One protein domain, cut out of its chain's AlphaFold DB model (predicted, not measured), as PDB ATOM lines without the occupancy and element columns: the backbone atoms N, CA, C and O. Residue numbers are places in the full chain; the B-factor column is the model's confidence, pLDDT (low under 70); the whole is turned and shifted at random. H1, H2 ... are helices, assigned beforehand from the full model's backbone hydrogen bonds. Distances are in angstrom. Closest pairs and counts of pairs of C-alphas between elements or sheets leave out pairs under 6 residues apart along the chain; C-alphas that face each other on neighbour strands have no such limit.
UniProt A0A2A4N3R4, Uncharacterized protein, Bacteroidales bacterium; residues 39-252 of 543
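What this domain is: This is residues 39 to 252 of the 543 residues of an uncharacterized protein of Bacteroidales bacterium (UniProt A0A2A4N3R4). Look first for two helices side by side in the core, H3 and H5, running opposite ways; the long helix H1 crosses H5 with its last turns, while H6, side by side with H9, crosses H5 further along it. Residues 52 to 60, which belong to H1, stick out from the body as an arm, and residues 41 to 46 stick out too. The printed part has 214 residues with nine named helices, H1 to H9 in chain order, and no named strand: the class is all helix. It is compact, with a radius of gyration of the C-alphas of 19.2 A and spans of 62 by 45 by 42 A.

How they stand to each other: Begin with H1, residues 48 to 77. With residues 69 to 77 alone it touches H5, residues 145 to 162, about perpendicular at 88 degrees; the closest C-alphas, of Ala 73 and Tyr 152, are 5.0 A apart. With residues 72 to 76 alone H1 touches H2, residues 81 to 89, closest at Leu 75 and Leu 84, C-alphas 6.5 A apart; the two form a hairpin, opposite ways at a shallow tilt of 34 degrees, only just short of steep. H4, residues 124 to 128, and H1 are near each other. H5 touches H3, residues 105 to 117, at a shallow tilt of 10 degrees, opposite ways, closest at C-alphas 150 and 112, 6.1 A. The hub is H6, residues 182 to 203, touching four helices; with residues 195 to 202 alone it touches H5, at residues 150 to 158 alone, about perpendicular at 74 degrees, closest at Ile 199 and Gly 154, C-alphas 5.9 A apart. H6 touches H9, residues 230 to 251, opposite ways at a shallow tilt of 9 degrees, closest at C-alphas 189 and 238, 6.1 A. H7, residues 206 to 211, and H6 only just touch, only at the corner, with 3 pairs of C-alphas within 8 A, the closest Leu 203 and Leu 209 at 7.3 A. H8, residues 219 to 225, touches no helix. Every O i to N i+4 pair is within hydrogen-bond range in H1, H2, H3, H4, H7, H8 and H9; in H5 12 of 14 are, in H6 17 of 18.

Where its parts are: Find C-alpha 48 at (-52.948, 21.649, 486.717); from there H1 runs 43.3 A to C-alpha 77. H5 spans 26.6 A, H6 31.3 A. H9 runs 31.7 A to C-alpha 251 at (-65.432, -13.241, 477.084).

The domain as a whole: The C-alphas farthest apart, of Glu 42 and Met 139, are 64.8 A apart. The printed part has no cut; the links H2 to H3, H4 to H5 and H5 to H6 are long. Mean pLDDT of the printed part is 81.1; look for values under 70 at residues 99, 117 to 130, 132, 135 to 143 and 164 to 169.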
ATOM      1  N   GLN A  39     -53.793  19.600 495.366       82.25
ATOM      2  CA  GLN A  39     -54.298  20.954 495.604       82.25
ATOM      3  C   GLN A  39     -55.458  21.240 494.653       82.25
ATOM      4  O   GLN A  39     -55.312  21.158 493.428       82.25
ATOM      5  N   TYR A  40     -56.606  21.564 495.238       82.75
ATOM      6  CA  TYR A  40     -57.856  21.808 494.530       82.75
ATOM      7  C   TYR A  40     -58.140  23.308 494.424       82.75
ATOM      8  O   TYR A  40     -57.763  24.071 495.313       82.75
ATOM      9  N   ASP A  41     -58.799  23.708 493.341       81.75
ATOM     10  CA  ASP A  41     -59.368  25.043 493.182       81.75
ATOM     11  C   ASP A  41     -60.648  25.218 494.027       81.75
ATOM     12  O   ASP A  41     -61.125  24.293 494.696       81.75
ATOM     13  N   GLU A  42     -61.232  26.415 493.977       76.81
ATOM     14  CA  GLU A  42     -62.486  26.749 494.670       76.81
ATOM     15  C   GLU A  42     -63.673  25.869 494.219       76.81
ATOM     16  O   GLU A  42     -64.610  25.644 494.986       76.81
ATOM     17  N   ASN A  43     -63.599  25.282 493.018       81.44
ATOM     18  CA  ASN A  43     -64.589  24.361 492.453       81.44
ATOM     19  C   ASN A  43     -64.318  22.883 492.799       81.44
ATOM     20  O   ASN A  43     -64.964  21.991 492.242       81.44
ATOM     21  N   ARG A  44     -63.367  22.600 493.703       72.94
ATOM     22  CA  ARG A  44     -62.902  21.249 494.073       72.94
ATOM     23  C   ARG A  44     -62.317  20.438 492.906       72.94
ATOM     24  O   ARG A  44     -62.214  19.214 493.005       72.94
ATOM     25  N   LYS A  45     -61.897  21.080 491.814       80.50
ATOM     26  CA  LYS A  45     -61.132  20.443 490.734       80.50
ATOM     27  C   LYS A  45     -59.648  20.526 491.050       80.50
ATOM     28  O   LYS A  45     -59.165  21.523 491.575       80.50
ATOM     29  N   GLU A  46     -58.904  19.464 490.762       85.19
ATOM     30  CA  GLU A  46     -57.464  19.491 491.001       85.19
ATOM     31  C   GLU A  46     -56.774  20.444 490.017       85.19
ATOM     32  O   GLU A  46     -56.945  20.317 488.803       85.19
ATOM     33  N   THR A  47     -55.968  21.361 490.551       84.56
ATOM     34  CA  THR A  47     -55.198  22.336 489.768       84.56
ATOM     35  C   THR A  47     -54.174  21.653 488.854       84.56
ATOM     36  O   THR A  47     -53.528  20.677 489.241       84.56
ATOM     37  N   GLU A  48     -53.959  22.188 487.648       83.00
ATOM     38  CA  GLU A  48     -52.948  21.649 486.717       83.00
ATOM     39  C   GLU A  48     -51.532  21.670 487.318       83.00
ATOM     40  O   GLU A  48     -50.778  20.712 487.159       83.00
ATOM     41  N   VAL A  49     -51.209  22.692 488.120       82.25
ATOM     42  CA  VAL A  49     -49.939  22.778 488.864       82.25
ATOM     43  C   VAL A  49     -49.775  21.595 489.832       82.25
ATOM     44  O   VAL A  49     -48.702  20.998 489.895       82.25
ATOM     45  N   SER A  50     -50.832  21.195 490.548       82.62
ATOM     46  CA  SER A  50     -50.811  20.006 491.416       82.62
ATOM     47  C   SER A  50     -50.579  18.719 490.618       82.62
ATOM     48  O   SER A  50     -49.751  17.884 491.001       82.62
ATOM     49  N   LYS A  51     -51.243  18.575 489.463       83.88
ATOM     50  CA  LYS A  51     -51.053  17.422 488.571       83.88
ATOM     51  C   LYS A  51     -49.613  17.339 488.062       83.88
ATOM     52  O   LYS A  51     -49.008  16.270 488.154       83.88
ATOM     53  N   GLU A  52     -49.045  18.447 487.590       83.31
ATOM     54  CA  GLU A  52     -47.674  18.500 487.074       83.31
ATOM     55  C   GLU A  52     -46.634  18.220 488.170       83.31
ATOM     56  O   GLU A  52     -45.743  17.386 487.981       83.31
ATOM     57  N   VAL A  53     -46.783  18.827 489.354       80.50
ATOM     58  CA  VAL A  53     -45.895  18.591 490.506       80.50
ATOM     59  C   VAL A  53     -45.904  17.119 490.924       80.50
ATOM     60  O   VAL A  53     -44.835  16.542 491.139       80.50
ATOM     61  N   ARG A  54     -47.077  16.471 490.990       78.56
ATOM     62  CA  ARG A  54     -47.159  15.029 491.283       78.56
ATOM     63  C   ARG A  54     -46.583  14.175 490.155       78.56
ATOM     64  O   ARG A  54     -45.860  13.229 490.454       78.56
ATOM     65  N   LYS A  55     -46.828  14.506 488.880       82.19
ATOM     66  CA  LYS A  55     -46.248  13.790 487.727       82.19
ATOM     67  C   LYS A  55     -44.717  13.821 487.773       82.19
ATOM     68  O   LYS A  55     -44.077  12.776 487.675       82.19
ATOM     69  N   LYS A  56     -44.128  14.998 488.014       79.00
ATOM     70  CA  LYS A  56     -42.678  15.182 488.173       79.00
ATOM     71  C   LYS A  56     -42.127  14.449 489.401       79.00
ATOM     72  O   LYS A  56     -41.049  13.866 489.334       79.00
ATOM     73  N   PHE A  57     -42.871  14.432 490.509       78.12
ATOM     74  CA  PHE A  57     -42.505  13.666 491.702       78.12
ATOM     75  C   PHE A  57     -42.490  12.152 491.447       78.12
ATOM     76  O   PHE A  57     -41.524  11.490 491.814       78.12
ATOM     77  N   LEU A  58     -43.526  11.609 490.796       76.56
ATOM     78  CA  LEU A  58     -43.620  10.186 490.462       76.56
ATOM     79  C   LEU A  58     -42.495   9.755 489.511       76.56
ATOM     80  O   LEU A  58     -41.838   8.755 489.782       76.56
ATOM     81  N   PHE A  59     -42.203  10.558 488.483       77.31
ATOM     82  CA  PHE A  59     -41.073  10.331 487.579       77.31
ATOM     83  C   PHE A  59     -39.724  10.310 488.319       77.31
ATOM     84  O   PHE A  59     -38.940   9.377 488.167       77.31
ATOM     85  N   ASN A  60     -39.464  11.300 489.183       73.69
ATOM     86  CA  ASN A  60     -38.228  11.348 489.973       73.69
ATOM     87  C   ASN A  60     -38.115  10.168 490.954       73.69
ATOM     88  O   ASN A  60     -37.027   9.626 491.141       73.69
ATOM     89  N   ARG A  61     -39.232   9.757 491.569       75.38
ATOM     90  CA  ARG A  61     -39.323   8.571 492.435       75.38
ATOM     91  C   ARG A  61     -38.955   7.303 491.670       75.38
ATOM     92  O   ARG A  61     -38.164   6.510 492.170       75.38
ATOM     93  N   GLU A  62     -39.506   7.121 490.475       76.12
ATOM     94  CA  GLU A  62     -39.230   5.960 489.635       76.12
ATOM     95  C   GLU A  62     -37.759   5.921 489.199       76.12
ATOM     96  O   GLU A  62     -37.085   4.918 489.424       76.12
ATOM     97  N   ALA A  63     -37.222   7.038 488.695       74.94
ATOM     98  CA  ALA A  63     -35.812   7.157 488.325       74.94
ATOM     99  C   ALA A  63     -34.862   6.877 489.509       74.94
ATOM    100  O   ALA A  63     -33.812   6.257 489.333       74.94
ATOM    101  N   PHE A  64     -35.235   7.281 490.729       77.56
ATOM    102  CA  PHE A  64     -34.455   6.977 491.929       77.56
ATOM    103  C   PHE A  64     -34.504   5.488 492.294       77.56
ATOM    104  O   PHE A  64     -33.476   4.919 492.656       77.56
ATOM    105  N   ILE A  65     -35.657   4.824 492.162       78.75
ATOM    106  CA  ILE A  65     -35.760   3.374 492.395       78.75
ATOM    107  C   ILE A  65     -34.986   2.597 491.319       78.75
ATOM    108  O   ILE A  65     -34.270   1.655 491.658       78.75
ATOM    109  N   GLN A  66     -35.041   3.017 490.051       79.19
ATOM    110  CA  GLN A  66     -34.220   2.446 488.976       79.19
ATOM    111  C   GLN A  66     -32.720   2.560 489.309       79.19
ATOM    112  O   GLN A  66     -32.029   1.544 489.300       79.19
ATOM    113  N   LEU A  67     -32.231   3.742 489.711       80.75
ATOM    114  CA  LEU A  67     -30.843   3.943 490.161       80.75
ATOM    115  C   LEU A  67     -30.460   3.004 491.321       80.75
ATOM    116  O   LEU A  67     -29.419   2.355 491.259       80.75
ATOM    117  N   ASN A  68     -31.291   2.905 492.365       83.44
ATOM    118  CA  ASN A  68     -31.023   2.018 493.508       83.44
ATOM    119  C   ASN A  68     -31.018   0.534 493.100       83.44
ATOM    120  O   ASN A  68     -30.197  -0.242 493.590       83.44
ATOM    121  N   THR A  69     -31.890   0.145 492.167       86.12
ATOM    122  CA  THR A  69     -31.947  -1.220 491.626       86.12
ATOM    123  C   THR A  69     -30.672  -1.551 490.851       86.12
ATOM    124  O   THR A  69     -30.077  -2.605 491.068       86.12
ATOM    125  N   VAL A  70     -30.201  -0.635 490.000       85.44
ATOM    126  CA  VAL A  70     -28.964  -0.822 489.229       85.44
ATOM    127  C   VAL A  70     -27.721  -0.790 490.128       85.44
ATOM    128  O   VAL A  70     -26.806  -1.586 489.927       85.44
ATOM    129  N   LEU A  71     -27.698   0.048 491.171       86.38
ATOM    130  CA  LEU A  71     -26.627   0.050 492.173       86.38
ATOM    131  C   LEU A  71     -26.555  -1.283 492.933       86.38
ATOM    132  O   LEU A  71     -25.470  -1.845 493.074       86.38
ATOM    133  N   GLY A  72     -27.694  -1.823 493.377       88.81
ATOM    134  CA  GLY A  72     -27.746  -3.144 494.010       88.81
ATOM    135  C   GLY A  72     -27.275  -4.262 493.074       88.81
ATOM    136  O   GLY A  72     -26.501  -5.127 493.483       88.81
ATOM    137  N   ALA A  73     -27.638  -4.188 491.791       89.50
ATOM    138  CA  ALA A  73     -27.157  -5.111 490.769       89.50
ATOM    139  C   ALA A  73     -25.638  -5.030 490.552       89.50
ATOM    140  O   ALA A  73     -24.976  -6.062 490.445       89.50
ATOM    141  N   TYR A  74     -25.066  -3.822 490.560       87.12
ATOM    142  CA  TYR A  74     -23.619  -3.624 490.498       87.12
ATOM    143  C   TYR A  74     -22.907  -4.185 491.738       87.12
ATOM    144  O   TYR A  74     -21.908  -4.889 491.607       87.12
ATOM    145  N   LEU A  75     -23.433  -3.947 492.946       89.12
ATOM    146  CA  LEU A  75     -22.870  -4.499 494.188       89.12
ATOM    147  C   LEU A  75     -22.907  -6.034 494.206       89.12
ATOM    148  O   LEU A  75     -21.917  -6.659 494.588       89.12
ATOM    149  N   MET A  76     -24.004  -6.637 493.741       89.31
ATOM    150  CA  MET A  76     -24.127  -8.085 493.553       89.31
ATOM    151  C   MET A  76     -23.089  -8.608 492.545       89.31
ATOM    152  O   MET A  76     -22.364  -9.551 492.855       89.31
ATOM    153  N   TYR A  77     -22.956  -7.971 491.375       87.44
ATOM    154  CA  TYR A  77     -21.972  -8.335 490.347       87.44
ATOM    155  C   TYR A  77     -20.523  -8.258 490.857       87.44
ATOM    156  O   TYR A  77     -19.727  -9.172 490.642       87.44
ATOM    157  N   ARG A  78     -20.195  -7.204 491.614       87.25
ATOM    158  CA  ARG A  78     -18.890  -7.005 492.266       87.25
ATOM    159  C   ARG A  78     -18.675  -7.873 493.516       87.25
ATOM    160  O   ARG A  78     -17.618  -7.770 494.134       87.25
ATOM    161  N   LYS A  79     -19.643  -8.724 493.882       88.44
ATOM    162  CA  LYS A  79     -19.636  -9.607 495.065       88.44
ATOM    163  C   LYS A  79     -19.516  -8.877 496.411       88.44
ATOM    164  O   LYS A  79     -19.001  -9.419 497.384       88.44
ATOM    165  N   HIS A  80     -20.013  -7.645 496.500       89.00
ATOM    166  CA  HIS A  80     -20.051  -6.863 497.742       89.00
ATOM    167  C   HIS A  80     -21.295  -7.203 498.584       89.00
ATOM    168  O   HIS A  80     -22.104  -6.334 498.912       89.00
ATOM    169  N   TYR A  81     -21.462  -8.484 498.924       87.00
ATOM    170  CA  TYR A  81     -22.686  -9.007 499.542       87.00
ATOM    171  C   TYR A  81     -22.969  -8.440 500.942       87.00
ATOM    172  O   TYR A  81     -24.127  -8.185 501.258       87.00
ATOM    173  N   ASN A  82     -21.938  -8.127 501.740       83.62
ATOM    174  CA  ASN A  82     -22.116  -7.468 503.043       83.62
ATOM    175  C   ASN A  82     -22.813  -6.104 502.900       83.62
ATOM    176  O   ASN A  82     -23.835  -5.862 503.537       83.62
ATOM    177  N   ALA A  83     -22.323  -5.247 501.996       85.00
ATOM    178  CA  ALA A  83     -22.934  -3.945 501.716       85.00
ATOM    179  C   ALA A  83     -24.350  -4.086 501.125       85.00
ATOM    180  O   ALA A  83     -25.228  -3.267 501.392       85.00
ATOM    181  N   LEU A  84     -24.595  -5.144 500.344       86.38
ATOM    182  CA  LEU A  84     -25.922  -5.455 499.814       86.38
ATOM    183  C   LEU A  84     -26.909  -5.842 500.932       86.38
ATOM    184  O   LEU A  84     -28.029  -5.333 500.958       86.38
ATOM    185  N   SER A  85     -26.478  -6.680 501.878       82.88
ATOM    186  CA  SER A  85     -27.257  -7.076 503.057       82.88
ATOM    187  C   SER A  85     -27.561  -5.880 503.971       82.88
ATOM    188  O   SER A  85     -28.700  -5.697 504.403       82.88
ATOM    189  N   GLU A  86     -26.590  -4.984 504.181       82.12
ATOM    190  CA  GLU A  86     -26.818  -3.720 504.890       82.12
ATOM    191  C   GLU A  86     -27.909  -2.880 504.208       82.12
ATOM    192  O   GLU A  86     -28.888  -2.513 504.855       82.12
ATOM    193  N   ILE A  87     -27.819  -2.647 502.892       82.19
ATOM    194  CA  ILE A  87     -28.844  -1.912 502.122       82.19
ATOM    195  C   ILE A  87     -30.231  -2.567 502.246       82.19
ATOM    196  O   ILE A  87     -31.251  -1.876 502.275       82.19
ATOM    197  N   TRP A  88     -30.287  -3.896 502.336       82.69
ATOM    198  CA  TRP A  88     -31.530  -4.654 502.449       82.69
ATOM    199  C   TRP A  88     -32.224  -4.567 503.800       82.69
ATOM    200  O   TRP A  88     -33.456  -4.596 503.824       82.69
ATOM    201  N   PHE A  89     -31.477  -4.522 504.901       76.81
ATOM    202  CA  PHE A  89     -32.037  -4.592 506.254       76.81
ATOM    203  C   PHE A  89     -31.908  -3.283 507.037       76.81
ATOM    204  O   PHE A  89     -32.514  -3.144 508.100       76.81
ATOM    205  N   TYR A  90     -31.222  -2.278 506.490       80.31
ATOM    206  CA  TYR A  90     -31.177  -0.946 507.075       80.31
ATOM    207  C   TYR A  90     -32.547  -0.258 507.032       80.31
ATOM    208  O   TYR A  90     -33.089   0.080 505.977       80.31
ATOM    209  N   THR A  91     -33.106  -0.004 508.212       74.31
ATOM    210  CA  THR A  91     -34.316   0.795 508.390       74.31
ATOM    211  C   THR A  91     -34.327   1.416 509.784       74.31
ATOM    212  O   THR A  91     -33.863   0.813 510.746       74.31
ATOM    213  N   GLN A  92     -34.854   2.636 509.892       76.38
ATOM    214  CA  GLN A  92     -35.033   3.338 511.170       76.38
ATOM    215  C   GLN A  92     -36.512   3.418 511.594       76.38
ATOM    216  O   GLN A  92     -36.827   4.038 512.606       76.38
ATOM    217  N   SER A  93     -37.440   2.837 510.823       73.69
ATOM    218  CA  SER A  93     -38.873   2.912 511.124       73.69
ATOM    219  C   SER A  93     -39.372   1.695 511.899       73.69
ATOM    220  O   SER A  93     -38.891   0.577 511.714       73.69
ATOM    221  N   GLN A  94     -40.408   1.903 512.710       71.06
ATOM    222  CA  GLN A  94     -41.192   0.833 513.325       71.06
ATOM    223  C   GLN A  94     -42.667   0.968 512.894       71.06
ATOM    224  O   GLN A  94     -43.262   2.022 513.129       71.06
ATOM    225  N   PRO A  95     -43.265  -0.047 512.235       71.56
ATOM    226  CA  PRO A  95     -42.606  -1.248 511.710       71.56
ATOM    227  C   PRO A  95     -41.523  -0.910 510.660       71.56
ATOM    228  O   PRO A  95     -41.546   0.192 510.092       71.56
ATOM    229  N   PRO A  96     -40.582  -1.838 510.390       73.19
ATOM    230  CA  PRO A  96     -39.615  -1.740 509.298       73.19
ATOM    231  C   PRO A  96     -40.238  -1.231 507.995       73.19
ATOM    232  O   PRO A  96     -41.344  -1.631 507.643       73.19
ATOM    233  N   ARG A  97     -39.540  -0.357 507.266       70.88
ATOM    234  CA  ARG A  97     -39.914   0.068 505.906       70.88
ATOM    235  C   ARG A  97     -38.663   0.239 505.060       70.88
ATOM    236  O   ARG A  97     -37.724   0.928 505.456       70.88
ATOM    237  N   TYR A  98     -38.683  -0.369 503.878       76.31
ATOM    238  CA  TYR A  98     -37.557  -0.417 502.949       76.31
ATOM    239  C   TYR A  98     -37.923   0.366 501.696       76.31
ATOM    240  O   TYR A  98     -38.339  -0.184 500.688       76.31
ATOM    241  N   ILE A  99     -37.835   1.688 501.810       69.44
ATOM    242  CA  ILE A  99     -38.421   2.648 500.864       69.44
ATOM    243  C   ILE A  99     -37.745   2.606 499.478       69.44
ATOM    244  O   ILE A  99     -38.370   2.952 498.478       69.44
ATOM    245  N   LEU A 100     -36.490   2.149 499.415       72.50
ATOM    246  CA  LEU A 100     -35.659   2.109 498.203       72.50
ATOM    247  C   LEU A 100     -35.630   0.744 497.506       72.50
ATOM    248  O   LEU A 100     -34.963   0.589 496.486       72.50
ATOM    249  N   ILE A 101     -36.337  -0.242 498.057       78.38
ATOM    250  CA  ILE A 101     -36.367  -1.617 497.563       78.38
ATOM    251  C   ILE A 101     -37.831  -1.991 497.317       78.38
ATOM    252  O   ILE A 101     -38.664  -1.733 498.186       78.38
ATOM    253  N   PRO A 102     -38.174  -2.626 496.184       78.94
ATOM    254  CA  PRO A 102     -39.496  -3.198 495.981       78.94
ATOM    255  C   PRO A 102     -39.968  -4.034 497.180       78.94
ATOM    256  O   PRO A 102     -39.355  -5.032 497.557       78.94
ATOM    257  N   GLN A 103     -41.065  -3.590 497.800       76.38
ATOM    258  CA  GLN A 103     -41.667  -4.232 498.973       76.38
ATOM    259  C   GLN A 103     -42.903  -5.071 498.637       76.38
ATOM    260  O   GLN A 103     -43.575  -5.505 499.566       76.38
ATOM    261  N   SER A 104     -43.246  -5.235 497.355       84.25
ATOM    262  CA  SER A 104     -44.386  -6.034 496.903       84.25
ATOM    263  C   SER A 104     -44.033  -6.853 495.669       84.25
ATOM    264  O   SER A 104     -43.230  -6.434 494.832       84.25
ATOM    265  N   VAL A 105     -44.666  -8.018 495.546       87.94
ATOM    266  CA  VAL A 105     -44.445  -8.928 494.415       87.94
ATOM    267  C   VAL A 105     -44.907  -8.303 493.096       87.94
ATOM    268  O   VAL A 105     -44.207  -8.404 492.094       87.94
ATOM    269  N   GLN A 106     -46.031  -7.573 493.121       88.88
ATOM    270  CA  GLN A 106     -46.523  -6.779 491.991       88.88
ATOM    271  C   GLN A 106     -45.429  -5.865 491.428       88.88
ATOM    272  O   GLN A 106     -45.091  -5.944 490.250       88.88
ATOM    273  N   TYR A 107     -44.827  -5.045 492.294       85.69
ATOM    274  CA  TYR A 107     -43.855  -4.049 491.864       85.69
ATOM    275  C   TYR A 107     -42.519  -4.679 491.436       85.69
ATOM    276  O   TYR A 107     -41.856  -4.153 490.547       85.69
ATOM    277  N   LEU A 108     -42.139  -5.836 491.998       89.69
ATOM    278  CA  LEU A 108     -41.002  -6.617 491.495       89.69
ATOM    279  C   LEU A 108     -41.222  -7.105 490.061       89.69
ATOM    280  O   LEU A 108     -40.318  -6.960 489.243       89.69
ATOM    281  N   PHE A 109     -42.398  -7.653 489.740       88.75
ATOM    282  CA  PHE A 109     -42.681  -8.114 488.378       88.75
ATOM    283  C   PHE A 109     -42.837  -6.954 487.393       88.75
ATOM    284  O   PHE A 109     -42.321  -7.045 486.283       88.75
ATOM    285  N   GLU A 110     -43.462  -5.843 487.781       86.81
ATOM    286  CA  GLU A 110     -43.494  -4.619 486.967       86.81
ATOM    287  C   GLU A 110     -42.077  -4.115 486.661       86.81
ATOM    288  O   GLU A 110     -41.749  -3.849 485.503       86.81
ATOM    289  N   LEU A 111     -41.205  -4.055 487.671       86.31
ATOM    290  CA  LEU A 111     -39.815  -3.633 487.518       86.31
ATOM    291  C   LEU A 111     -39.008  -4.617 486.655       86.31
ATOM    292  O   LEU A 111     -38.277  -4.188 485.765       86.31
ATOM    293  N   PHE A 112     -39.179  -5.927 486.865       89.31
ATOM    294  CA  PHE A 112     -38.531  -6.973 486.070       89.31
ATOM    295  C   PHE A 112     -38.917  -6.878 484.591       89.31
ATOM    296  O   PHE A 112     -38.043  -6.792 483.731       89.31
ATOM    297  N   ASN A 113     -40.221  -6.819 484.302       84.81
ATOM    298  CA  ASN A 113     -40.741  -6.636 482.950       84.81
ATOM    299  C   ASN A 113     -40.262  -5.311 482.340       84.81
ATOM    300  O   ASN A 113     -39.953  -5.268 481.154       84.81
ATOM    301  N   THR A 114     -40.157  -4.239 483.131       80.81
ATOM    302  CA  THR A 114     -39.645  -2.943 482.663       80.81
ATOM    303  C   THR A 114     -38.194  -3.059 482.204       80.81
ATOM    304  O   THR A 114     -37.903  -2.741 481.053       80.81
ATOM    305  N   PHE A 115     -37.294  -3.592 483.040       78.81
ATOM    306  CA  PHE A 115     -35.895  -3.797 482.649       78.81
ATOM    307  C   PHE A 115     -35.745  -4.787 481.482       78.81
ATOM    308  O   PHE A 115     -34.965  -4.531 480.566       78.81
ATOM    309  N   LEU A 116     -36.516  -5.879 481.459       78.00
ATOM    310  CA  LEU A 116     -36.425  -6.907 480.418       78.00
ATOM    311  C   LEU A 116     -37.004  -6.457 479.056       78.00
ATOM    312  O   LEU A 116     -36.534  -6.921 478.017       78.00
ATOM    313  N   ARG A 117     -37.935  -5.491 479.030       68.56
ATOM    314  CA  ARG A 117     -38.518  -4.927 477.794       68.56
ATOM    315  C   ARG A 117     -37.609  -3.976 477.012       68.56
ATOM    316  O   ARG A 117     -37.926  -3.685 475.863       68.56
ATOM    317  N   PHE A 118     -36.524  -3.460 477.589       62.38
ATOM    318  CA  PHE A 118     -35.676  -2.498 476.877       62.38
ATOM    319  C   PHE A 118     -34.876  -3.151 475.744       62.38
ATOM    320  O   PHE A 118     -34.110  -4.091 475.972       62.38
ATOM    321  N   GLU A 119     -35.010  -2.615 474.531       53.69
ATOM    322  CA  GLU A 119     -34.114  -2.926 473.418       53.69
ATOM    323  C   GLU A 119     -32.757  -2.239 473.599       53.69
ATOM    324  O   GLU A 119     -32.663  -1.079 474.015       53.69
ATOM    325  N   ILE A 120     -31.694  -2.966 473.246       48.62
ATOM    326  CA  ILE A 120     -30.295  -2.588 473.496       48.62
ATOM    327  C   ILE A 120     -29.939  -1.240 472.842       48.62
ATOM    328  O   ILE A 120     -29.175  -0.464 473.412       48.62
ATOM    329  N   TYR A 121     -30.535  -0.928 471.688       44.28
ATOM    330  CA  TYR A 121     -30.187   0.231 470.858       44.28
ATOM    331  C   TYR A 121     -30.977   1.518 471.157       44.28
ATOM    332  O   TYR A 121     -30.625   2.571 470.636       44.28
ATOM    333  N   MET A 122     -32.020   1.453 471.993       45.88
ATOM    334  CA  MET A 122     -32.924   2.584 472.280       45.88
ATOM    335  C   MET A 122     -32.996   2.961 473.769       45.88
ATOM    336  O   MET A 122     -33.693   3.907 474.136       45.88
ATOM    337  N   SER A 123     -32.330   2.217 474.660       54.53
ATOM    338  CA  SER A 123     -32.556   2.383 476.098       54.53
ATOM    339  C   SER A 123     -31.675   3.453 476.748       54.53
ATOM    340  O   SER A 123     -30.467   3.303 476.947       54.53
ATOM    341  N   ASP A 124     -32.345   4.507 477.210       56.06
ATOM    342  CA  ASP A 124     -31.788   5.529 478.097       56.06
ATOM    343  C   ASP A 124     -31.102   4.917 479.334       56.06
ATOM    344  O   ASP A 124     -30.142   5.477 479.850       56.06
ATOM    345  N   ILE A 125     -31.556   3.752 479.811       56.47
ATOM    346  CA  ILE A 125     -31.001   3.064 480.988       56.47
ATOM    347  C   ILE A 125     -29.586   2.525 480.738       56.47
ATOM    348  O   ILE A 125     -28.721   2.733 481.589       56.47
ATOM    349  N   ILE A 126     -29.308   1.882 479.595       55.53
ATOM    350  CA  ILE A 126     -27.951   1.388 479.286       55.53
ATOM    351  C   ILE A 126     -26.985   2.570 479.110       55.53
ATOM    352  O   ILE A 126     -25.854   2.519 479.593       55.53
ATOM    353  N   ILE A 127     -27.451   3.662 478.492       59.88
ATOM    354  CA  ILE A 127     -26.677   4.901 478.323       59.88
ATOM    355  C   ILE A 127     -26.405   5.577 479.681       59.88
ATOM    356  O   ILE A 127     -25.287   6.023 479.937       59.88
ATOM    357  N   ARG A 128     -27.400   5.627 480.579       64.12
ATOM    358  CA  ARG A 128     -27.285   6.239 481.919       64.12
ATOM    359  C   ARG A 128     -26.466   5.402 482.908       64.12
ATOM    360  O   ARG A 128     -25.875   5.982 483.816       64.12
ATOM    361  N   PHE A 129     -26.426   4.074 482.762       68.19
ATOM    362  CA  PHE A 129     -25.852   3.163 483.764       68.19
ATOM    363  C   PHE A 129     -24.924   2.079 483.183       68.19
ATOM    364  O   PHE A 129     -24.969   0.917 483.586       68.19
ATOM    365  N   SER A 130     -24.045   2.443 482.247       66.75
ATOM    366  CA  SER A 130     -23.081   1.502 481.662       66.75
ATOM    367  C   SER A 130     -22.062   0.980 482.692       66.75
ATOM    368  O   SER A 130     -21.263   1.758 483.227       66.75
ATOM    369  N   PHE A 131     -22.004  -0.335 482.913       73.00
ATOM    370  CA  PHE A 131     -20.932  -0.969 483.691       73.00
ATOM    371  C   PHE A 131     -19.697  -1.162 482.791       73.00
ATOM    372  O   PHE A 131     -19.742  -1.873 481.784       73.00
ATOM    373  N   LYS A 132     -18.582  -0.496 483.115       67.31
ATOM    374  CA  LYS A 132     -17.367  -0.503 482.269       67.31
ATOM    375  C   LYS A 132     -16.576  -1.812 482.348       67.31
ATOM    376  O   LYS A 132     -15.797  -2.108 481.450       67.31
ATOM    377  N   ASP A 133     -16.796  -2.572 483.410       70.75
ATOM    378  CA  ASP A 133     -16.045  -3.740 483.867       70.75
ATOM    379  C   ASP A 133     -16.832  -5.058 483.738       70.75
ATOM    380  O   ASP A 133     -16.504  -6.043 484.399       70.75
ATOM    381  N   LEU A 134     -17.875  -5.082 482.901       70.50
ATOM    382  CA  LEU A 134     -18.613  -6.300 482.558       70.50
ATOM    383  C   LEU A 134     -17.692  -7.330 481.904       70.50
ATOM    384  O   LEU A 134     -17.137  -7.079 480.831       70.50
ATOM    385  N   SER A 135     -17.568  -8.486 482.552       60.97
ATOM    386  CA  SER A 135     -16.868  -9.647 482.026       60.97
ATOM    387  C   SER A 135     -17.665 -10.304 480.901       60.97
ATOM    388  O   SER A 135     -18.830  -9.986 480.644       60.97
ATOM    389  N   PHE A 136     -17.024 -11.252 480.231       58.47
ATOM    390  CA  PHE A 136     -17.706 -12.156 479.323       58.47
ATOM    391  C   PHE A 136     -18.388 -13.286 480.113       58.47
ATOM    392  O   PHE A 136     -18.009 -13.565 481.257       58.47
ATOM    393  N   ASP A 137     -19.425 -13.881 479.532       59.16
ATOM    394  CA  ASP A 137     -20.079 -15.089 480.027       59.16
ATOM    395  C   ASP A 137     -19.326 -16.363 479.591       59.16
ATOM    396  O   ASP A 137     -18.287 -16.310 478.931       59.16
ATOM    397  N   GLU A 138     -19.851 -17.529 479.969       52.72
ATOM    398  CA  GLU A 138     -19.277 -18.844 479.637       52.72
ATOM    399  C   GLU A 138     -19.269 -19.145 478.121       52.72
ATOM    400  O   GLU A 138     -18.550 -20.038 477.680       52.72
ATOM    401  N   MET A 139     -20.029 -18.390 477.318       48.19
ATOM    402  CA  MET A 139     -20.070 -18.469 475.851       48.19
ATOM    403  C   MET A 139     -19.273 -17.339 475.176       48.19
ATOM    404  O   MET A 139     -19.342 -17.169 473.960       48.19
ATOM    405  N   ASN A 140     -18.481 -16.595 475.954       51.56
ATOM    406  CA  ASN A 140     -17.648 -15.481 475.512       51.56
ATOM    407  C   ASN A 140     -18.434 -14.275 474.943       51.56
ATOM    408  O   ASN A 140     -17.870 -13.451 474.219       51.56
ATOM    409  N   ASN A 141     -19.718 -14.127 475.297       52.94
ATOM    410  CA  ASN A 141     -20.499 -12.913 475.046       52.94
ATOM    411  C   ASN A 141     -20.312 -11.929 476.202       52.94
ATOM    412  O   ASN A 141     -20.214 -12.331 477.359       52.94
ATOM    413  N   LYS A 142     -20.280 -10.621 475.932       57.78
ATOM    414  CA  LYS A 142     -20.189  -9.625 477.009       57.78
ATOM    415  C   LYS A 142     -21.486  -9.638 477.826       57.78
ATOM    416  O   LYS A 142     -22.557  -9.469 477.246       57.78
ATOM    417  N   LEU A 143     -21.394  -9.792 479.150       63.72
ATOM    418  CA  LEU A 143     -22.563  -9.741 480.036       63.72
ATOM    419  C   LEU A 143     -23.322  -8.423 479.846       63.72
ATOM    420  O   LEU A 143     -22.724  -7.349 479.860       63.72
ATOM    421  N   ASP A 144     -24.642  -8.502 479.697       74.50
ATOM    422  CA  ASP A 144     -25.510  -7.329 479.573       74.50
ATOM    423  C   ASP A 144     -25.861  -6.769 480.966       74.50
ATOM    424  O   ASP A 144     -26.297  -7.515 481.851       74.50
ATOM    425  N   VAL A 145     -25.733  -5.445 481.152       77.62
ATOM    426  CA  VAL A 145     -26.199  -4.720 482.356       77.62
ATOM    427  C   VAL A 145     -27.645  -5.104 482.673       77.62
ATOM    428  O   VAL A 145     -27.980  -5.365 483.827       77.62
ATOM    429  N   LYS A 146     -28.493  -5.198 481.643       80.00
ATOM    430  CA  LYS A 146     -29.900  -5.594 481.734       80.00
ATOM    431  C   LYS A 146     -30.071  -6.941 482.435       80.00
ATOM    432  O   LYS A 146     -30.870  -7.056 483.362       80.00
ATOM    433  N   TYR A 147     -29.288  -7.945 482.041       84.06
ATOM    434  CA  TYR A 147     -29.357  -9.285 482.621       84.06
ATOM    435  C   TYR A 147     -28.844  -9.314 484.068       84.06
ATOM    436  O   TYR A 147     -29.458  -9.950 484.922       84.06
ATOM    437  N   VAL A 148     -27.785  -8.556 484.379       86.75
ATOM    438  CA  VAL A 148     -27.281  -8.392 485.757       86.75
ATOM    439  C   VAL A 148     -28.326  -7.716 486.661       86.75
ATOM    440  O   VAL A 148     -28.528  -8.132 487.804       86.75
ATOM    441  N   VAL A 149     -29.061  -6.725 486.149       88.44
ATOM    442  CA  VAL A 149     -30.181  -6.091 486.865       88.44
ATOM    443  C   VAL A 149     -31.344  -7.065 487.061       88.44
ATOM    444  O   VAL A 149     -31.852  -7.191 488.174       88.44
ATOM    445  N   CYS A 150     -31.724  -7.822 486.031       90.25
ATOM    446  CA  CYS A 150     -32.723  -8.888 486.127       90.25
ATOM    447  C   CYS A 150     -32.347  -9.956 487.172       90.25
ATOM    448  O   CYS A 150     -33.205 -10.370 487.956       90.25
ATOM    449  N   GLN A 151     -31.072 -10.355 487.250       91.31
ATOM    450  CA  GLN A 151     -30.570 -11.244 488.301       91.31
ATOM    451  C   GLN A 151     -30.764 -10.644 489.700       91.31
ATOM    452  O   GLN A 151     -31.242 -11.337 490.599       91.31
ATOM    453  N   TYR A 152     -30.458  -9.360 489.888       92.25
ATOM    454  CA  TYR A 152     -30.667  -8.691 491.172       92.25
ATOM    455  C   TYR A 152     -32.151  -8.563 491.548       92.25
ATOM    456  O   TYR A 152     -32.508  -8.732 492.711       92.25
ATOM    457  N   ILE A 153     -33.048  -8.354 490.582       92.75
ATOM    458  CA  ILE A 153     -34.496  -8.345 490.842       92.75
ATOM    459  C   ILE A 153     -34.988  -9.739 491.277       92.75
ATOM    460  O   ILE A 153     -35.778  -9.840 492.216       92.75
ATOM    461  N   GLY A 154     -34.467 -10.822 490.685       93.12
ATOM    462  CA  GLY A 154     -34.717 -12.187 491.169       93.12
ATOM    463  C   GLY A 154     -34.211 -12.419 492.599       93.12
ATOM    464  O   GLY A 154     -34.878 -13.048 493.418       93.12
ATOM    465  N   LEU A 155     -33.067 -11.833 492.949       92.31
ATOM    466  CA  LEU A 155     -32.534 -11.878 494.308       92.31
ATOM    467  C   LEU A 155     -33.415 -11.101 495.311       92.31
ATOM    468  O   LEU A 155     -33.662 -11.568 496.424       92.31
ATOM    469  N   LEU A 156     -33.961  -9.951 494.904       91.69
ATOM    470  CA  LEU A 156     -34.930  -9.188 495.697       91.69
ATOM    471  C   LEU A 156     -36.261  -9.927 495.903       91.69
ATOM    472  O   LEU A 156     -36.899  -9.740 496.939       91.69
ATOM    473  N   PHE A 157     -36.664 -10.788 494.965       93.31
ATOM    474  CA  PHE A 157     -37.798 -11.696 495.153       93.31
ATOM    475  C   PHE A 157     -37.506 -12.765 496.214       93.31
ATOM    476  O   PHE A 157     -38.329 -12.957 497.107       93.31
ATOM    477  N   LEU A 158     -36.317 -13.383 496.206       92.19
ATOM    478  CA  LEU A 158     -35.907 -14.304 497.280       92.19
ATOM    479  C   LEU A 158     -35.897 -13.608 498.650       92.19
ATOM    480  O   LEU A 158     -36.412 -14.157 499.620       92.19
ATOM    481  N   ARG A 159     -35.425 -12.356 498.728       89.75
ATOM    482  CA  ARG A 159     -35.486 -11.544 499.956       89.75
ATOM    483  C   ARG A 159     -36.908 -11.392 500.519       89.75
ATOM    484  O   ARG A 159     -37.047 -11.255 501.734       89.75
ATOM    485  N   LEU A 160     -37.968 -11.438 499.701       89.00
ATOM    486  CA  LEU A 160     -39.341 -11.356 500.219       89.00
ATOM    487  C   LEU A 160     -39.725 -12.541 501.117       89.00
ATOM    488  O   LEU A 160     -40.583 -12.352 501.971       89.00
ATOM    489  N   TYR A 161     -39.085 -13.710 500.991       88.50
ATOM    490  CA  TYR A 161     -39.328 -14.868 501.869       88.50
ATOM    491  C   TYR A 161     -38.848 -14.658 503.313       88.50
ATOM    492  O   TYR A 161     -39.353 -15.306 504.226       88.50
ATOM    493  N   ILE A 162     -37.879 -13.761 503.522       85.88
ATOM    494  CA  ILE A 162     -37.306 -13.442 504.841       85.88
ATOM    495  C   ILE A 162     -37.669 -12.027 505.318       85.88
ATOM    496  O   ILE A 162     -37.192 -11.563 506.354       85.88
ATOM    497  N   ALA A 163     -38.514 -11.316 504.566       79.31
ATOM    498  CA  ALA A 163     -38.976  -9.987 504.936       79.31
ATOM    499  C   ALA A 163     -39.975 -10.050 506.116       79.31
ATOM    500  O   ALA A 163     -40.743 -11.008 506.228       79.31
ATOM    501  N   PRO A 164     -40.026  -9.028 506.994       69.06
ATOM    502  CA  PRO A 164     -40.983  -9.001 508.099       69.06
ATOM    503  C   PRO A 164     -42.439  -9.090 507.620       69.06
ATOM    504  O   PRO A 164     -42.845  -8.358 506.716       69.06
ATOM    505  N   ARG A 165     -43.241  -9.946 508.269       67.50
ATOM    506  CA  ARG A 165     -44.691 -10.041 508.032       67.50
ATOM    507  C   ARG A 165     -45.380  -8.755 508.496       67.50
ATOM    508  O   ARG A 165     -45.150  -8.306 509.618       67.50
ATOM    509  N   TYR A 166     -46.273  -8.207 507.676       60.50
ATOM    510  CA  TYR A 166     -47.148  -7.100 508.069       60.50
ATOM    511  C   TYR A 166     -48.556  -7.655 508.288       60.50
ATOM    512  O   TYR A 166     -49.080  -8.339 507.419       60.50
ATOM    513  N   TYR A 167     -49.164  -7.362 509.439       56.09
ATOM    514  CA  TYR A 167     -50.540  -7.770 509.773       56.09
ATOM    515  C   TYR A 167     -50.812  -9.292 509.735       56.09
ATOM    516  O   TYR A 167     -51.942  -9.721 509.540       56.09
ATOM    517  N   GLY A 168     -49.786 -10.116 509.980       62.12
ATOM    518  CA  GLY A 168     -49.904 -11.574 510.155       62.12
ATOM    519  C   GLY A 168     -49.808 -12.397 508.866       62.12
ATOM    520  O   GLY A 168     -49.244 -13.492 508.895       62.12
ATOM    521  N   GLU A 169     -50.267 -11.857 507.740       66.56
ATOM    522  CA  GLU A 169     -50.226 -12.528 506.437       66.56
ATOM    523  C   GLU A 169     -48.900 -12.306 505.695       66.56
ATOM    524  O   GLU A 169     -48.211 -11.294 505.861       66.56
ATOM    525  N   HIS A 170     -48.522 -13.280 504.862       77.81
ATOM    526  CA  HIS A 170     -47.328 -13.194 504.030       77.81
ATOM    527  C   HIS A 170     -47.700 -12.759 502.610       77.81
ATOM    528  O   HIS A 170     -48.592 -13.333 501.995       77.81
ATOM    529  N   GLN A 171     -46.994 -11.776 502.047       77.50
ATOM    530  CA  GLN A 171     -47.349 -11.232 500.727       77.50
ATOM    531  C   GLN A 171     -47.253 -12.261 499.590       77.50
ATOM    532  O   GLN A 171     -48.000 -12.181 498.620       77.50
ATOM    533  N   LEU A 172     -46.361 -13.248 499.727       85.62
ATOM    534  CA  LEU A 172     -46.210 -14.372 498.791       85.62
ATOM    535  C   LEU A 172     -47.382 -15.375 498.822       85.62
ATOM    536  O   LEU A 172     -47.382 -16.324 498.046       85.62
ATOM    537  N   ASN A 173     -48.393 -15.165 499.670       83.81
ATOM    538  CA  ASN A 173     -49.658 -15.902 499.591       83.81
ATOM    539  C   ASN A 173     -50.548 -15.375 498.449       83.81
ATOM    540  O   ASN A 173     -51.499 -16.041 498.046       83.81
ATOM    541  N   TYR A 174     -50.232 -14.192 497.909       84.81
ATOM    542  CA  TYR A 174     -50.970 -13.544 496.834       84.81
ATOM    543  C   TYR A 174     -50.143 -13.512 495.548       84.81
ATOM    544  O   TYR A 174     -48.974 -13.127 495.550       84.81
ATOM    545  N   LEU A 175     -50.764 -13.894 494.429       88.94
ATOM    546  CA  LEU A 175     -50.200 -13.739 493.085       88.94
ATOM    547  C   LEU A 175     -50.445 -12.312 492.565       88.94
ATOM    548  O   LEU A 175     -51.559 -11.811 492.759       88.94
ATOM    549  N   PRO A 176     -49.490 -11.683 491.846       89.75
ATOM    550  CA  PRO A 176     -49.661 -10.344 491.280       89.75
ATOM    551  C   PRO A 176     -50.893 -10.246 490.371       89.75
ATOM    552  O   PRO A 176     -51.390 -11.246 489.835       89.75
ATOM    553  N   GLN A 177     -51.403  -9.030 490.201       88.88
ATOM    554  CA  GLN A 177     -52.417  -8.717 489.205       88.88
ATOM    555  C   GLN A 177     -51.802  -8.885 487.812       88.88
ATOM    556  O   GLN A 177     -50.768  -8.295 487.500       88.88
ATOM    557  N   ILE A 178     -52.441  -9.719 486.992       88.06
ATOM    558  CA  ILE A 178     -52.038  -9.930 485.601       88.06
ATOM    559  C   ILE A 178     -52.414  -8.698 484.758       88.06
ATOM    560  O   ILE A 178     -53.421  -8.054 485.072       88.06
ATOM    561  N   PRO A 179     -51.660  -8.368 483.693       85.06
ATOM    562  CA  PRO A 179     -52.027  -7.294 482.772       85.06
ATOM    563  C   PRO A 179     -53.408  -7.505 482.148       85.06
ATOM    564  O   PRO A 179     -53.836  -8.638 481.936       85.06
ATOM    565  N   GLU A 180     -54.090  -6.417 481.793       83.62
ATOM    566  CA  GLU A 180     -55.372  -6.483 481.076       83.62
ATOM    567  C   GLU A 180     -55.178  -6.788 479.580       83.62
ATOM    568  O   GLU A 180     -55.971  -7.515 478.976       83.62
ATOM    569  N   LYS A 181     -54.097  -6.272 478.979       84.69
ATOM    570  CA  LYS A 181     -53.794  -6.464 477.555       84.69
ATOM    571  C   LYS A 181     -53.256  -7.856 477.247       84.69
ATOM    572  O   LYS A 181     -52.477  -8.418 478.017       84.69
ATOM    573  N   GLN A 182     -53.652  -8.399 476.099       83.00
ATOM    574  CA  GLN A 182     -53.280  -9.752 475.688       83.00
ATOM    575  C   GLN A 182     -51.799  -9.839 475.280       83.00
ATOM    576  O   GLN A 182     -51.135 -10.818 475.618       83.00
ATOM    577  N   ASP A 183     -51.250  -8.801 474.641       82.12
ATOM    578  CA  ASP A 183     -49.826  -8.731 474.280       82.12
ATOM    579  C   ASP A 183     -48.923  -8.638 475.522       82.12
ATOM    580  O   ASP A 183     -47.881  -9.289 475.598       82.12
ATOM    581  N   GLU A 184     -49.341  -7.869 476.531       85.06
ATOM    582  CA  GLU A 184     -48.633  -7.760 477.807       85.06
ATOM    583  C   GLU A 184     -48.665  -9.085 478.588       85.06
ATOM    584  O   GLU A 184     -47.653  -9.438 479.190       85.06
ATOM    585  N   LYS A 185     -49.755  -9.869 478.525       87.31
ATOM    586  CA  LYS A 185     -49.810 -11.220 479.123       87.31
ATOM    587  C   LYS A 185     -48.829 -12.200 478.478       87.31
ATOM    588  O   LYS A 185     -48.153 -12.913 479.217       87.31
ATOM    589  N   ILE A 186     -48.713 -12.231 477.143       83.31
ATOM    590  CA  ILE A 186     -47.719 -13.091 476.470       83.31
ATOM    591  C   ILE A 186     -46.299 -12.677 476.868       83.31
ATOM    592  O   ILE A 186     -45.528 -13.520 477.319       83.31
ATOM    593  N   LYS A 187     -45.991 -11.374 476.835       84.56
ATOM    594  CA  LYS A 187     -44.686 -10.847 477.273       84.56
ATOM    595  C   LYS A 187     -44.376 -11.223 478.724       84.56
ATOM    596  O   LYS A 187     -43.249 -11.588 479.034       84.56
ATOM    597  N   TRP A 188     -45.363 -11.170 479.623       88.06
ATOM    598  CA  TRP A 188     -45.193 -11.640 481.003       88.06
ATOM    599  C   TRP A 188     -44.917 -13.145 481.067       88.06
ATOM    600  O   TRP A 188     -44.058 -13.549 481.843       88.06
ATOM    601  N   GLN A 189     -45.599 -13.970 480.267       86.31
ATOM    602  CA  GLN A 189     -45.360 -15.415 480.227       86.31
ATOM    603  C   GLN A 189     -43.920 -15.737 479.793       86.31
ATOM    604  O   GLN A 189     -43.230 -16.460 480.505       86.31
ATOM    605  N   GLU A 190     -43.445 -15.151 478.690       85.12
ATOM    606  CA  GLU A 190     -42.068 -15.318 478.190       85.12
ATOM    607  C   GLU A 190     -41.026 -14.847 479.220       85.12
ATOM    608  O   GLU A 190     -40.038 -15.527 479.509       85.12
ATOM    609  N   ASN A 191     -41.274 -13.691 479.840       89.19
ATOM    610  CA  ASN A 191     -40.393 -13.125 480.856       89.19
ATOM    611  C   ASN A 191     -40.337 -13.990 482.132       89.19
ATOM    612  O   ASN A 191     -39.298 -14.032 482.797       89.19
ATOM    613  N   LEU A 192     -41.409 -14.709 482.482       90.94
ATOM    614  CA  LEU A 192     -41.433 -15.589 483.655       90.94
ATOM    615  C   LEU A 192     -40.555 -16.835 483.500       90.94
ATOM    616  O   LEU A 192     -39.986 -17.272 484.499       90.94
ATOM    617  N   ASP A 193     -40.361 -17.358 482.288       88.06
ATOM    618  CA  ASP A 193     -39.439 -18.478 482.043       88.06
ATOM    619  C   ASP A 193     -37.968 -18.052 482.253       88.06
ATOM    620  O   ASP A 193     -37.167 -18.759 482.883       88.06
ATOM    621  N   VAL A 194     -37.621 -16.830 481.827       89.31
ATOM    622  CA  VAL A 194     -36.326 -16.193 482.133       89.31
ATOM    623  C   VAL A 194     -36.177 -15.966 483.642       89.31
ATOM    624  O   VAL A 194     -35.132 -16.277 484.221       89.31
ATOM    625  N   PHE A 195     -37.225 -15.462 484.302       92.62
ATOM    626  CA  PHE A 195     -37.234 -15.238 485.748       92.62
ATOM    627  C   PHE A 195     -37.047 -16.544 486.534       92.62
ATOM    628  O   PHE A 195     -36.221 -16.595 487.446       92.62
ATOM    629  N   LYS A 196     -37.732 -17.625 486.138       93.12
ATOM    630  CA  LYS A 196     -37.578 -18.962 486.729       93.12
ATOM    631  C   LYS A 196     -36.129 -19.437 486.661       93.12
ATOM    632  O   LYS A 196     -35.572 -19.842 487.678       93.12
ATOM    633  N   THR A 197     -35.493 -19.294 485.499       91.44
ATOM    634  CA  THR A 197     -34.096 -19.695 485.282       91.44
ATOM    635  C   THR A 197     -33.122 -18.890 486.158       91.44
ATOM    636  O   THR A 197     -32.174 -19.448 486.713       91.44
ATOM    637  N   ILE A 198     -33.368 -17.587 486.343       92.38
ATOM    638  CA  ILE A 198     -32.609 -16.736 487.276       92.38
ATOM    639  C   ILE A 198     -32.759 -17.235 488.721       92.38
ATOM    640  O   ILE A 198     -31.760 -17.379 489.428       92.38
ATOM    641  N   ILE A 199     -33.987 -17.529 489.156       94.50
ATOM    642  CA  ILE A 199     -34.271 -18.022 490.508       94.50
ATOM    643  C   ILE A 199     -33.621 -19.388 490.751       94.50
ATOM    644  O   ILE A 199     -32.960 -19.570 491.769       94.50
ATOM    645  N   GLU A 200     -33.705 -20.321 489.802       93.19
ATOM    646  CA  GLU A 200     -33.018 -21.613 489.889       93.19
ATOM    647  C   GLU A 200     -31.490 -21.474 489.949       93.19
ATOM    648  O   GLU A 200     -30.837 -22.213 490.689       93.19
ATOM    649  N   LYS A 201     -30.900 -20.525 489.207       91.12
ATOM    650  CA  LYS A 201     -29.453 -20.254 489.247       91.12
ATOM    651  C   LYS A 201     -29.012 -19.719 490.612       91.12
ATOM    652  O   LYS A 201     -27.983 -20.158 491.121       91.12
ATOM    653  N   HIS A 202     -29.792 -18.823 491.219       91.50
ATOM    654  CA  HIS A 202     -29.531 -18.328 492.576       91.50
ATOM    655  C   HIS A 202     -29.682 -19.430 493.626       91.50
ATOM    656  O   HIS A 202     -28.820 -19.565 494.490       91.50
ATOM    657  N   LEU A 203     -30.730 -20.252 493.519       90.88
ATOM    658  CA  LEU A 203     -31.010 -21.338 494.464       90.88
ATOM    659  C   LEU A 203     -29.946 -22.451 494.453       90.88
ATOM    660  O   LEU A 203     -29.742 -23.102 495.471       90.88
ATOM    661  N   LYS A 204     -29.237 -22.646 493.332       90.44
ATOM    662  CA  LYS A 204     -28.113 -23.593 493.207       90.44
ATOM    663  C   LYS A 204     -26.792 -23.083 493.807       90.44
ATOM    664  O   LYS A 204     -25.846 -23.859 493.911       90.44
ATOM    665  N   ASN A 205     -26.684 -21.802 494.166       88.44
ATOM    666  CA  ASN A 205     -25.436 -21.201 494.641       88.44
ATOM    667  C   ASN A 205     -25.424 -21.074 496.174       88.44
ATOM    668  O   ASN A 205     -25.653 -19.999 496.730       88.44
ATOM    669  N   GLU A 206     -25.152 -22.186 496.861       82.88
ATOM    670  CA  GLU A 206     -25.218 -22.278 498.329       82.88
ATOM    671  C   GLU A 206     -24.347 -21.235 499.046       82.88
ATOM    672  O   GLU A 206     -24.813 -20.593 499.985       82.88
ATOM    673  N   ASN A 207     -23.114 -21.002 498.580       82.06
ATOM    674  CA  ASN A 207     -22.206 -20.006 499.167       82.06
ATOM    675  C   ASN A 207     -22.816 -18.595 499.136       82.06
ATOM    676  O   ASN A 207     -22.866 -17.910 500.152       82.06
ATOM    677  N   PHE A 208     -23.364 -18.203 497.986       82.31
ATOM    678  CA  PHE A 208     -24.026 -16.913 497.793       82.31
ATOM    679  C   PHE A 208     -25.291 -16.752 498.650       82.31
ATOM    680  O   PHE A 208     -25.520 -15.681 499.213       82.31
ATOM    681  N   LEU A 209     -26.096 -17.811 498.800       86.50
ATOM    682  CA  LEU A 209     -27.259 -17.793 499.693       86.50
ATOM    683  C   LEU A 209     -26.852 -17.697 501.169       86.50
ATOM    684  O   LEU A 209     -27.520 -17.001 501.933       86.50
ATOM    685  N   ASN A 210     -25.776 -18.380 501.570       85.56
ATOM    686  CA  ASN A 210     -25.241 -18.334 502.931       85.56
ATOM    687  C   ASN A 210     -24.742 -16.923 503.285       85.56
ATOM    688  O   ASN A 210     -25.129 -16.393 504.324       85.56
ATOM    689  N   GLU A 211     -23.957 -16.283 502.409       84.56
ATOM    690  CA  GLU A 211     -23.431 -14.921 502.622       84.56
ATOM    691  C   GLU A 211     -24.535 -13.845 502.723       84.56
ATOM    692  O   GLU A 211     -24.337 -12.811 503.358       84.56
ATOM    693  N   LEU A 212     -25.715 -14.096 502.144       85.38
ATOM    694  CA  LEU A 212     -26.870 -13.187 502.173       85.38
ATOM    695  C   LEU A 212     -27.972 -13.592 503.173       85.38
ATOM    696  O   LEU A 212     -29.003 -12.921 503.241       85.38
ATOM    697  N   GLY A 213     -27.794 -14.677 503.937       84.56
ATOM    698  CA  GLY A 213     -28.799 -15.182 504.886       84.56
ATOM    699  C   GLY A 213     -30.074 -15.750 504.237       84.56
ATOM    700  O   GLY A 213     -31.106 -15.866 504.895       84.56
ATOM    701  N   LEU A 214     -30.021 -16.094 502.946       87.56
ATOM    702  CA  LEU A 214     -31.140 -16.627 502.154       87.56
ATOM    703  C   LEU A 214     -31.205 -18.166 502.155       87.56
ATOM    704  O   LEU A 214     -32.157 -18.747 501.638       87.56
ATOM    705  N   ASN A 215     -30.224 -18.838 502.759       87.50
ATOM    706  CA  ASN A 215     -30.148 -20.301 502.874       87.50
ATOM    707  C   ASN A 215     -31.328 -20.945 503.635       87.50
ATOM    708  O   ASN A 215     -31.582 -22.138 503.490       87.50
ATOM    709  N   VAL A 216     -32.087 -20.161 504.406       88.12
ATOM    710  CA  VAL A 216     -33.319 -20.597 505.084       88.12
ATOM    711  C   VAL A 216     -34.481 -20.904 504.127       88.12
ATOM    712  O   VAL A 216     -35.467 -21.503 504.555       88.12
ATOM    713  N   ILE A 217     -34.394 -20.517 502.847       89.56
ATOM    714  CA  ILE A 217     -35.441 -20.733 501.832       89.56
ATOM    715  C   ILE A 217     -35.369 -22.179 501.305       89.56
ATOM    716  O   ILE A 217     -34.972 -22.454 500.172       89.56
ATOM    717  N   THR A 218     -35.761 -23.131 502.152       89.38
ATOM    718  CA  THR A 218     -35.887 -24.555 501.805       89.38
ATOM    719  C   THR A 218     -37.351 -24.942 501.605       89.38
ATOM    720  O   THR A 218     -38.255 -24.283 502.120       89.38
ATOM    721  N   LYS A 219     -37.616 -26.044 500.886       90.31
ATOM    722  CA  LYS A 219     -38.993 -26.531 500.678       90.31
ATOM    723  C   LYS A 219     -39.735 -26.774 501.995       90.31
ATOM    724  O   LYS A 219     -40.918 -26.463 502.086       90.31
ATOM    725  N   ASP A 220     -39.053 -27.283 503.017       90.56
ATOM    726  CA  ASP A 220     -39.690 -27.586 504.301       90.56
ATOM    727  C   ASP A 220     -39.939 -26.331 505.146       90.56
ATOM    728  O   ASP A 220     -40.987 -26.237 505.783       90.56
ATOM    729  N   LYS A 221     -39.073 -25.309 505.066       88.12
ATOM    730  CA  LYS A 221     -39.355 -23.995 505.669       88.12
ATOM    731  C   LYS A 221     -40.487 -23.248 504.969       88.12
ATOM    732  O   LYS A 221     -41.330 -22.669 505.649       88.12
ATOM    733  N   CYS A 222     -40.584 -23.328 503.644       89.19
ATOM    734  CA  CYS A 222     -41.723 -22.771 502.913       89.19
ATOM    735  C   CYS A 222     -43.055 -23.425 503.342       89.19
ATOM    736  O   CYS A 222     -44.021 -22.710 503.617       89.19
ATOM    737  N   LYS A 223     -43.087 -24.758 503.525       89.62
ATOM    738  CA  LYS A 223     -44.248 -25.471 504.098       89.62
ATOM    739  C   LYS A 223     -44.569 -25.023 505.528       89.62
ATOM    740  O   LYS A 223     -45.727 -24.739 505.813       89.62
ATOM    741  N   GLU A 224     -43.569 -24.917 506.409       87.94
ATOM    742  CA  GLU A 224     -43.735 -24.426 507.793       87.94
ATOM    743  C   GLU A 224     -44.341 -23.013 507.834       87.94
ATOM    744  O   GLU A 224     -45.157 -22.698 508.700       87.94
ATOM    745  N   TRP A 225     -43.977 -22.155 506.880       87.25
ATOM    746  CA  TRP A 225     -44.516 -20.800 506.770       87.25
ATOM    747  C   TRP A 225     -45.857 -20.708 506.031       87.25
ATOM    748  O   TRP A 225     -46.446 -19.627 506.037       87.25
ATOM    749  N   ASN A 226     -46.345 -21.812 505.452       88.12
ATOM    750  CA  ASN A 226     -47.512 -21.884 504.568       88.12
ATOM    751  C   ASN A 226     -47.400 -20.956 503.339       88.12
ATOM    752  O   ASN A 226     -48.318 -20.199 503.028       88.12
ATOM    753  N   ILE A 227     -46.244 -20.999 502.665       90.06
ATOM    754  CA  ILE A 227     -45.910 -20.210 501.468       90.06
ATOM    755  C   ILE A 227     -45.405 -21.181 500.379       90.06
ATOM    756  O   ILE A 227     -44.626 -22.079 500.702       90.06
ATOM    757  N   PRO A 228     -45.777 -21.032 499.092       92.62
ATOM    758  CA  PRO A 228     -45.200 -21.841 498.010       92.62
ATOM    759  C   PRO A 228     -43.689 -21.607 497.849       92.62
ATOM    760  O   PRO A 228     -43.189 -20.495 498.036       92.62
ATOM    761  N   TYR A 229     -42.944 -22.640 497.450       94.19
ATOM    762  CA  TYR A 229     -41.512 -22.516 497.149       94.19
ATOM    763  C   TYR A 229     -41.276 -21.577 495.935       94.19
ATOM    764  O   TYR A 229     -42.158 -21.491 495.081       94.19
ATOM    765  N   PRO A 230     -40.126 -20.873 495.799       93.69
ATOM    766  CA  PRO A 230     -39.935 -19.850 494.759       93.69
ATOM    767  C   PRO A 230     -40.279 -20.284 493.328       93.69
ATOM    768  O   PRO A 230     -40.904 -19.518 492.598       93.69
ATOM    769  N   THR A 231     -39.924 -21.508 492.924       93.06
ATOM    770  CA  THR A 231     -40.256 -22.026 491.584       93.06
ATOM    771  C   THR A 231     -41.743 -22.363 491.442       93.06
ATOM    772  O   THR A 231     -42.334 -22.059 490.412       93.06
ATOM    773  N   GLU A 232     -42.363 -22.910 492.492       93.81
ATOM    774  CA  GLU A 232     -43.794 -23.255 492.544       93.81
ATOM    775  C   GLU A 232     -44.665 -21.982 492.499       93.81
ATOM    776  O   GLU A 232     -45.696 -21.950 491.831       93.81
ATOM    777  N   TYR A 233     -44.230 -20.890 493.141       94.25
ATOM    778  CA  TYR A 233     -44.891 -19.581 493.046       94.25
ATOM    779  C   TYR A 233     -44.905 -19.054 491.600       94.25
ATOM    780  O   TYR A 233     -45.927 -18.553 491.129       94.25
ATOM    781  N   ILE A 234     -43.781 -19.183 490.883       93.12
ATOM    782  CA  ILE A 234     -43.659 -18.752 489.481       93.12
ATOM    783  C   ILE A 234     -44.527 -19.625 488.568       93.12
ATOM    784  O   ILE A 234     -45.235 -19.096 487.715       93.12
ATOM    785  N   GLU A 235     -44.542 -20.942 488.778       92.94
ATOM    786  CA  GLU A 235     -45.404 -21.875 488.038       92.94
ATOM    787  C   GLU A 235     -46.894 -21.548 488.230       92.94
ATOM    788  O   GLU A 235     -47.630 -21.431 487.248       92.94
ATOM    789  N   ASN A 236     -47.324 -21.280 489.467       93.38
ATOM    790  CA  ASN A 236     -48.689 -20.838 489.769       93.38
ATOM    791  C   ASN A 236     -49.046 -19.506 489.079       93.38
ATOM    792  O   ASN A 236     -50.180 -19.321 488.631       93.38
ATOM    793  N   LEU A 237     -48.087 -18.579 488.948       92.19
ATOM    794  CA  LEU A 237     -48.289 -17.334 488.203       92.19
ATOM    795  C   LEU A 237     -48.419 -17.574 486.690       92.19
ATOM    796  O   LEU A 237     -49.297 -16.985 486.057       92.19
ATOM    797  N   VAL A 238     -47.605 -18.463 486.112       90.75
ATOM    798  CA  VAL A 238     -47.710 -18.857 484.694       90.75
ATOM    799  C   VAL A 238     -49.076 -19.486 484.399       90.75
ATOM    800  O   VAL A 238     -49.692 -19.146 483.388       90.75
ATOM    801  N   VAL A 239     -49.593 -20.344 485.289       91.56
ATOM    802  CA  VAL A 239     -50.953 -20.903 485.176       91.56
ATOM    803  C   VAL A 239     -52.007 -19.790 485.226       91.56
ATOM    804  O   VAL A 239     -52.798 -19.666 484.294       91.56
ATOM    805  N   LYS A 240     -51.950 -18.895 486.225       91.62
ATOM    806  CA  LYS A 240     -52.875 -17.750 486.351       91.62
ATOM    807  C   LYS A 240     -52.905 -16.860 485.098       91.62
ATOM    808  O   LYS A 240     -53.970 -16.374 484.719       91.62
ATOM    809  N   ILE A 241     -51.758 -16.636 484.451       88.75
ATOM    810  CA  ILE A 241     -51.676 -15.859 483.202       88.75
ATOM    811  C   ILE A 241     -52.329 -16.615 482.042       88.75
ATOM    812  O   ILE A 241     -53.132 -16.019 481.323       88.75
ATOM    813  N   LYS A 242     -52.051 -17.915 481.882       87.56
ATOM    814  CA  LYS A 242     -52.655 -18.755 480.832       87.56
ATOM    815  C   LYS A 242     -54.176 -18.842 480.964       87.56
ATOM    816  O   LYS A 242     -54.882 -18.702 479.965       87.56
ATOM    817  N   ASP A 243     -54.687 -18.997 482.180       87.25
ATOM    818  CA  ASP A 243     -56.128 -19.057 482.430       87.25
ATOM    819  C   ASP A 243     -56.784 -17.686 482.223       87.25
ATOM    820  O   ASP A 243     -57.777 -17.577 481.505       87.25
ATOM    821  N   GLY A 244     -56.173 -16.606 482.726       85.38
ATOM    822  CA  GLY A 244     -56.633 -15.237 482.471       85.38
ATOM    823  C   GLY A 244     -56.567 -14.821 480.994       85.38
ATOM    824  O   GLY A 244     -57.351 -13.977 480.551       85.38
ATOM    825  N   PHE A 245     -55.670 -15.413 480.203       83.75
ATOM    826  CA  PHE A 245     -55.627 -15.265 478.748       83.75
ATOM    827  C   PHE A 245     -56.801 -15.999 478.083       83.75
ATOM    828  O   PHE A 245     -57.574 -15.364 477.361       83.75
ATOM    829  N   LYS A 246     -56.996 -17.291 478.402       83.19
ATOM    830  CA  LYS A 246     -58.113 -18.126 477.915       83.19
ATOM    831  C   LYS A 246     -59.483 -17.533 478.268       83.19
ATOM    832  O   LYS A 246     -60.370 -17.501 477.421       83.19
ATOM    833  N   GLU A 247     -59.674 -17.030 479.487       83.44
ATOM    834  CA  GLU A 247     -60.926 -16.376 479.888       83.44
ATOM    835  C   GLU A 247     -61.199 -15.091 479.105       83.44
ATOM    836  O   GLU A 247     -62.335 -14.858 478.690       83.44
ATOM    837  N   THR A 248     -60.171 -14.268 478.881       81.75
ATOM    838  CA  THR A 248     -60.313 -13.027 478.102       81.75
ATOM    839  C   THR A 248     -60.667 -13.362 476.653       81.75
ATOM    840  O   THR A 248     -61.644 -12.835 476.129       81.75
ATOM    841  N   LEU A 249     -59.982 -14.342 476.048       81.56
ATOM    842  CA  LEU A 249     -60.316 -14.846 474.711       81.56
ATOM    843  C   LEU A 249     -61.731 -15.427 474.597       81.56
ATOM    844  O   LEU A 249     -62.272 -15.412 473.497       81.56
ATOM    845  N   LYS A 250     -62.341 -15.922 475.680       81.25
ATOM    846  CA  LYS A 250     -63.732 -16.408 475.662       81.25
ATOM    847  C   LYS A 250     -64.769 -15.301 475.858       81.25
ATOM    848  O   LYS A 250     -65.851 -15.398 475.295       81.25
ATOM    849  N   LYS A 251     -64.467 -14.281 476.668       82.38
ATOM    850  CA  LYS A 251     -65.432 -13.241 477.084       82.38
ATOM    851  C   LYS A 251     -65.441 -12.001 476.184       82.38
ATOM    852  O   LYS A 251     -66.458 -11.318 476.122       82.38
ATOM    853  N   THR A 252     -64.331 -11.670 475.522       86.38
ATOM    854  CA  THR A 252     -64.241 -10.470 474.669       86.38
ATOM    855  C   THR A 252     -65.051 -10.661 473.377       86.38
ATOM    856  O   THR A 252     -64.808 -11.647 472.680       86.38
TER     857      THR A 252